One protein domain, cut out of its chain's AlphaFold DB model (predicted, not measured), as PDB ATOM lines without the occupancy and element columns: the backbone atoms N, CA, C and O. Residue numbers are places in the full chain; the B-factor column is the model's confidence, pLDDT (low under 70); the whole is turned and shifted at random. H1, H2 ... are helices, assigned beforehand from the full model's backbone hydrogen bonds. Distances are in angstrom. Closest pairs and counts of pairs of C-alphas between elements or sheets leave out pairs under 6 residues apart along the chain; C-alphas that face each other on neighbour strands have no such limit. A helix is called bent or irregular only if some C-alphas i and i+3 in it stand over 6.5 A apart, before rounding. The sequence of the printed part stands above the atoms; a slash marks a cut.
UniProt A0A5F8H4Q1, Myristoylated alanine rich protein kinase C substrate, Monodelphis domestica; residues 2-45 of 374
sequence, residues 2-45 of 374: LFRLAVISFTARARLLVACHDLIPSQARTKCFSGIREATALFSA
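Overview. This is residues 2 to 45 of the 374 residues of the protein "Myristoylated alanine rich protein kinase C substrate" of Monodelphis domestica (UniProt A0A5F8H4Q1). Two long helices, H1 and H2, meet near their ends at a tight link and make an open V that lies nearly flat. The arms, residues 2 to 20 of H1 and 33 to 45 of H2, stand free, and the space between them is empty. The printed part has 44 residues with two named helices, H1 then H2, and no named strand; the class is all helix. It is only just extended, close to loose, with a radius of gyration of the C-alphas of 14.2 A, and the C-alphas span 36 by 31 by 5 A.

Along the chain. H1 holds residues 2 to 23 and measures 31.5 A from first to last C-alpha. It begins at C-alpha 2 at (355.896, 341.517, 403.875) and ends at C-alpha 23 at (364.049, 317.532, 385.230). Residues 24 and 25 form the link. H2 holds residues 26 to 45, measures 29.4 A from first to last C-alpha, and ends at C-alpha 45 at (334.547, 316.779, 394.754). H2 is neither bent nor irregular, but only just: C-alphas 27 and 30 are 6.2 A apart.

Arrangement. H1 and H2 are close but not clearly touching, with 1 pair of C-alphas within 8 A. Their closest C-alphas, those of His 21 and Arg 29, are 7.8 A apart. The helices run opposite ways at a steep tilt of 49 degrees, and their centres are 21.2 A apart. In H1 every O i to N i+4 pair is within hydrogen-bond range; in H2, 14 of 16 are.

Size, cuts and confidence. The outline is flat. The two C-alphas farthest apart, those of Leu 2 and Gln 27, are 40.2 A apart. The printed part has no cut, and the link from H1 to H2 is tight. The mean pLDDT of the printed part is 83.6, with 94 for H1 and 72 for H2; residues 41 to 45 are under 70.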
ATOM      1  N   LEU A   2     356.728 342.620 404.396       92.75
ATOM      2  CA  LEU A   2     355.896 341.517 403.875       92.75
ATOM      3  C   LEU A   2     355.761 341.394 402.344       92.75
ATOM      4  O   LEU A   2     356.072 340.335 401.810       92.75
ATOM      5  N   PHE A   3     355.370 342.452 401.620       92.25
ATOM      6  CA  PHE A   3     355.161 342.374 400.165       92.25
ATOM      7  C   PHE A   3     356.402 341.903 399.381       92.25
ATOM      8  O   PHE A   3     356.283 341.060 398.495       92.25
ATOM      9  N   ARG A   4     357.614 342.362 399.741       93.81
ATOM     10  CA  ARG A   4     358.854 341.880 399.098       93.81
ATOM     11  C   ARG A   4     359.098 340.395 399.388       93.81
ATOM     12  O   ARG A   4     359.541 339.676 398.502       93.81
ATOM     13  N   LEU A   5     358.770 339.935 400.596       95.44
ATOM     14  CA  LEU A   5     358.920 338.535 401.000       95.44
ATOM     15  C   LEU A   5     357.943 337.622 400.238       95.44
ATOM     16  O   LEU A   5     358.333 336.553 399.775       95.44
ATOM     17  N   ALA A   6     356.704 338.082 400.031       95.81
ATOM     18  CA  ALA A   6     355.705 337.393 399.216       95.81
ATOM     19  C   ALA A   6     356.133 337.282 397.740       95.81
ATOM     20  O   ALA A   6     356.054 336.197 397.167       95.81
ATOM     21  N   VAL A   7     356.653 338.365 397.145       96.38
ATOM     22  CA  VAL A   7     357.182 338.353 395.768       96.38
ATOM     23  C   VAL A   7     358.369 337.392 395.636       96.38
ATOM     24  O   VAL A   7     358.368 336.561 394.733       96.38
ATOM     25  N   ILE A   8     359.338 337.435 396.559       96.44
ATOM     26  CA  ILE A   8     360.494 336.517 396.557       96.44
ATOM     27  C   ILE A   8     360.035 335.053 396.665       96.44
ATOM     28  O   ILE A   8     360.486 334.217 395.882       96.44
ATOM     29  N   SER A   9     359.106 334.750 397.577       95.81
ATOM     30  CA  SER A   9     358.539 333.405 397.749       95.81
ATOM     31  C   SER A   9     357.815 332.914 396.487       95.81
ATOM     32  O   SER A   9     358.046 331.793 396.028       95.81
ATOM     33  N   PHE A  10     357.010 333.774 395.853       96.38
ATOM     34  CA  PHE A  10     356.335 333.462 394.593       96.38
ATOM     35  C   PHE A  10     357.331 333.196 393.453       96.38
ATOM     36  O   PHE A  10     357.218 332.180 392.768       96.38
ATOM     37  N   THR A  11     358.347 334.047 393.278       96.50
ATOM     38  CA  THR A  11     359.387 333.857 392.252       96.50
ATOM     39  C   THR A  11     360.217 332.593 392.496       96.50
ATOM     40  O   THR A  11     360.525 331.879 391.540       96.50
ATOM     41  N   ALA A  12     360.545 332.271 393.750       96.19
ATOM     42  CA  ALA A  12     361.237 331.032 394.102       96.19
ATOM     43  C   ALA A  12     360.383 329.794 393.773       96.19
ATOM     44  O   ALA A  12     360.867 328.872 393.116       96.19
ATOM     45  N   ARG A  13     359.095 329.800 394.143       96.56
ATOM     46  CA  ARG A  13     358.156 328.705 393.843       96.56
ATOM     47  C   ARG A  13     357.932 328.531 392.338       96.56
ATOM     48  O   ARG A  13     357.899 327.399 391.866       96.56
ATOM     49  N   ALA A  14     357.838 329.623 391.578       95.38
ATOM     50  CA  ALA A  14     357.730 329.579 390.120       95.38
ATOM     51  C   ALA A  14     358.983 328.969 389.465       95.38
ATOM     52  O   ALA A  14     358.862 328.090 388.614       95.38
ATOM     53  N   ARG A  15     360.188 329.367 389.901       96.06
ATOM     54  CA  ARG A  15     361.452 328.781 389.416       96.06
ATOM     55  C   ARG A  15     361.576 327.297 389.758       96.06
ATOM     56  O   ARG A  15     362.002 326.525 388.905       96.06
ATOM     57  N   LEU A  16     361.162 326.891 390.961       95.38
ATOM     58  CA  LEU A  16     361.139 325.482 391.359       95.38
ATOM     59  C   LEU A  16     360.192 324.659 390.473       95.38
ATOM     60  O   LEU A  16     360.576 323.588 390.020       95.38
ATOM     61  N   LEU A  17     358.996 325.171 390.161       94.12
ATOM     62  CA  LEU A  17     358.048 324.488 389.270       94.12
ATOM     63  C   LEU A  17     358.601 324.298 387.846       94.12
ATOM     64  O   LEU A  17     358.410 323.228 387.273       94.12
ATOM     65  N   VAL A  18     359.322 325.283 387.298       93.88
ATOM     66  CA  VAL A  18     359.997 325.153 385.991       93.88
ATOM     67  C   VAL A  18     361.137 324.129 386.058       93.88
ATOM     68  O   VAL A  18     361.184 323.218 385.238       93.88
ATOM     69  N   ALA A  19     362.000 324.196 387.076       92.88
ATOM     70  CA  ALA A  19     363.088 323.230 387.249       92.88
ATOM     71  C   ALA A  19     362.574 321.786 387.435       92.88
ATOM     72  O   ALA A  19     363.116 320.853 386.846       92.88
ATOM     73  N   CYS A  20     361.497 321.596 388.204       89.25
ATOM     74  CA  CYS A  20     360.831 320.302 388.348       89.25
ATOM     75  C   CYS A  20     360.183 319.831 387.040       89.25
ATOM     76  O   CYS A  20     360.234 318.642 386.748       89.25
ATOM     77  N   HIS A  21     359.594 320.730 386.245       88.62
ATOM     78  CA  HIS A  21     359.056 320.373 384.932       88.62
ATOM     79  C   HIS A  21     360.158 319.835 384.015       88.62
ATOM     80  O   HIS A  21     359.988 318.767 383.431       88.62
ATOM     81  N   ASP A  22     361.295 320.527 383.932       88.44
ATOM     82  CA  ASP A  22     362.349 320.177 382.981       88.44
ATOM     83  C   ASP A  22     363.154 318.937 383.395       88.44
ATOM     84  O   ASP A  22     363.495 318.128 382.530       88.44
ATOM     85  N   LEU A  23     363.357 318.714 384.699       89.44
ATOM     86  CA  LEU A  23     364.049 317.532 385.230       89.44
ATOM     87  C   LEU A  23     363.264 316.215 385.044       89.44
ATOM     88  O   LEU A  23     363.863 315.140 385.023       89.44
ATOM     89  N   ILE A  24     361.935 316.264 384.892       85.69
ATOM     90  CA  ILE A  24     361.129 315.060 384.638       85.69
ATOM     91  C   ILE A  24     361.282 314.652 383.157       85.69
ATOM     92  O   ILE A  24     360.956 315.451 382.272       85.69
ATOM     93  N   PRO A  25     361.708 313.416 382.828       83.44
ATOM     94  CA  PRO A  25     361.782 312.959 381.441       83.44
ATOM     95  C   PRO A  25     360.381 312.868 380.815       83.44
ATOM     96  O   PRO A  25     359.413 312.513 381.487       83.44
ATOM     97  N   SER A  26     360.260 313.157 379.515       74.31
ATOM     98  CA  SER A  26     358.961 313.332 378.829       74.31
ATOM     99  C   SER A  26     357.963 312.173 379.048       74.31
ATOM    100  O   SER A  26     356.788 312.403 379.328       74.31
ATOM    101  N   GLN A  27     358.453 310.926 379.056       72.38
ATOM    102  CA  GLN A  27     357.660 309.707 379.303       72.38
ATOM    103  C   GLN A  27     357.072 309.593 380.726       72.38
ATOM    104  O   GLN A  27     356.121 308.842 380.947       72.38
ATOM    105  N   ALA A  28     357.626 310.316 381.702       71.38
ATOM    106  CA  ALA A  28     357.092 310.401 383.060       71.38
ATOM    107  C   ALA A  28     356.112 311.578 383.225       71.38
ATOM    108  O   ALA A  28     355.151 311.455 383.985       71.38
ATOM    109  N   ARG A  29     356.286 312.681 382.471       73.06
ATOM    110  CA  ARG A  29     355.405 313.867 382.548       73.06
ATOM    111  C   ARG A  29     353.939 313.494 382.319       73.06
ATOM    112  O   ARG A  29     353.091 313.863 383.124       73.06
ATOM    113  N   THR A  30     353.642 312.719 381.276       72.31
ATOM    114  CA  THR A  30     352.270 312.292 380.933       72.31
ATOM    115  C   THR A  30     351.584 311.525 382.068       72.31
ATOM    116  O   THR A  30     350.425 311.796 382.381       72.31
ATOM    117  N   LYS A  31     352.310 310.623 382.741       73.56
ATOM    118  CA  LYS A  31     351.803 309.837 383.878       73.56
ATOM    119  C   LYS A  31     351.578 310.713 385.115       73.56
ATOM    120  O   LYS A  31     350.499 310.667 385.704       73.56
ATOM    121  N   CYS A  32     352.543 311.566 385.464       71.44
ATOM    122  CA  CYS A  32     352.426 312.480 386.605       71.44
ATOM    123  C   CYS A  32     351.286 313.499 386.430       71.44
ATOM    124  O   CYS A  32     350.509 313.704 387.362       71.44
ATOM    125  N   PHE A  33     351.129 314.098 385.245       76.50
ATOM    126  CA  PHE A  33     350.036 315.043 384.987       76.50
ATOM    127  C   PHE A  33     348.649 314.384 385.012       76.50
ATOM    128  O   PHE A  33     347.692 315.039 385.424       76.50
ATOM    129  N   SER A  34     348.530 313.100 384.647       73.69
ATOM    130  CA  SER A  34     347.275 312.353 384.812       73.69
ATOM    131  C   SER A  34     346.899 312.218 386.291       73.69
ATOM    132  O   SER A  34     345.812 312.640 386.682       73.69
ATOM    133  N   GLY A  35     347.823 311.731 387.130       74.88
ATOM    134  CA  GLY A  35     347.575 311.556 388.568       74.88
ATOM    135  C   GLY A  35     347.290 312.871 389.308       74.88
ATOM    136  O   GLY A  35     346.395 312.925 390.146       74.88
ATOM    137  N   ILE A  36     347.977 313.965 388.957       77.69
ATOM    138  CA  ILE A  36     347.714 315.297 389.536       77.69
ATOM    139  C   ILE A  36     346.315 315.805 389.150       77.69
ATOM    140  O   ILE A  36     345.605 316.357 389.993       77.69
ATOM    141  N   ARG A  37     345.890 315.609 387.896       76.44
ATOM    142  CA  ARG A  37     344.549 315.990 387.422       76.44
ATOM    143  C   ARG A  37     343.447 315.191 388.123       76.44
ATOM    144  O   ARG A  37     342.422 315.767 388.476       76.44
ATOM    145  N   GLU A  38     343.665 313.901 388.349       75.31
ATOM    146  CA  GLU A  38     342.733 313.013 389.052       75.31
ATOM    147  C   GLU A  38     342.631 313.355 390.548       75.31
ATOM    148  O   GLU A  38     341.531 313.574 391.057       75.31
ATOM    149  N   ALA A  39     343.762 313.565 391.228       71.81
ATOM    150  CA  ALA A  39     343.793 314.038 392.615       71.81
ATOM    151  C   ALA A  39     343.121 315.415 392.790       71.81
ATOM    152  O   ALA A  39     342.400 315.639 393.761       71.81
ATOM    153  N   THR A  40     343.298 316.326 391.824       74.50
ATOM    154  CA  THR A  40     342.629 317.641 391.829       74.50
ATOM    155  C   THR A  40     341.113 317.499 391.662       74.50
ATOM    156  O   THR A  40     340.358 318.235 392.298       74.50
ATOM    157  N   ALA A  41     340.640 316.537 390.861       69.81
ATOM    158  CA  ALA A  41     339.212 316.261 390.709       69.81
ATOM    159  C   ALA A  41     338.598 315.680 391.996       69.81
ATOM    160  O   ALA A  41     337.531 316.131 392.410       69.81
ATOM    161  N   LEU A  42     339.294 314.757 392.671       68.19
ATOM    162  CA  LEU A  42     338.871 314.209 393.967       68.19
ATOM    163  C   LEU A  42     338.807 315.291 395.059       68.19
ATOM    164  O   LEU A  42     337.813 315.378 395.777       68.19
ATOM    165  N   PHE A  43     339.811 316.168 395.138       65.62
ATOM    166  CA  PHE A  43     339.795 317.307 396.063       65.62
ATOM    167  C   PHE A  43     338.625 318.266 395.766       65.62
ATOM    168  O   PHE A  43     337.889 318.654 396.671       65.62
ATOM    169  N   SER A  44     338.385 318.566 394.485       63.12
ATOM    170  CA  SER A  44     337.266 319.417 394.047       63.12
ATOM    171  C   SER A  44     335.889 318.810 394.355       63.12
ATOM    172  O   SER A  44     334.932 319.551 394.582       63.12
ATOM    173  N   ALA A  45     335.772 317.478 394.372       63.88
ATOM    174  CA  ALA A  45     334.547 316.779 394.754       63.88
ATOM    175  C   ALA A  45     334.291 316.843 396.271       63.88
ATOM    176  O   ALA A  45     333.144 317.006 396.684       63.88
TER     177      ALA A  45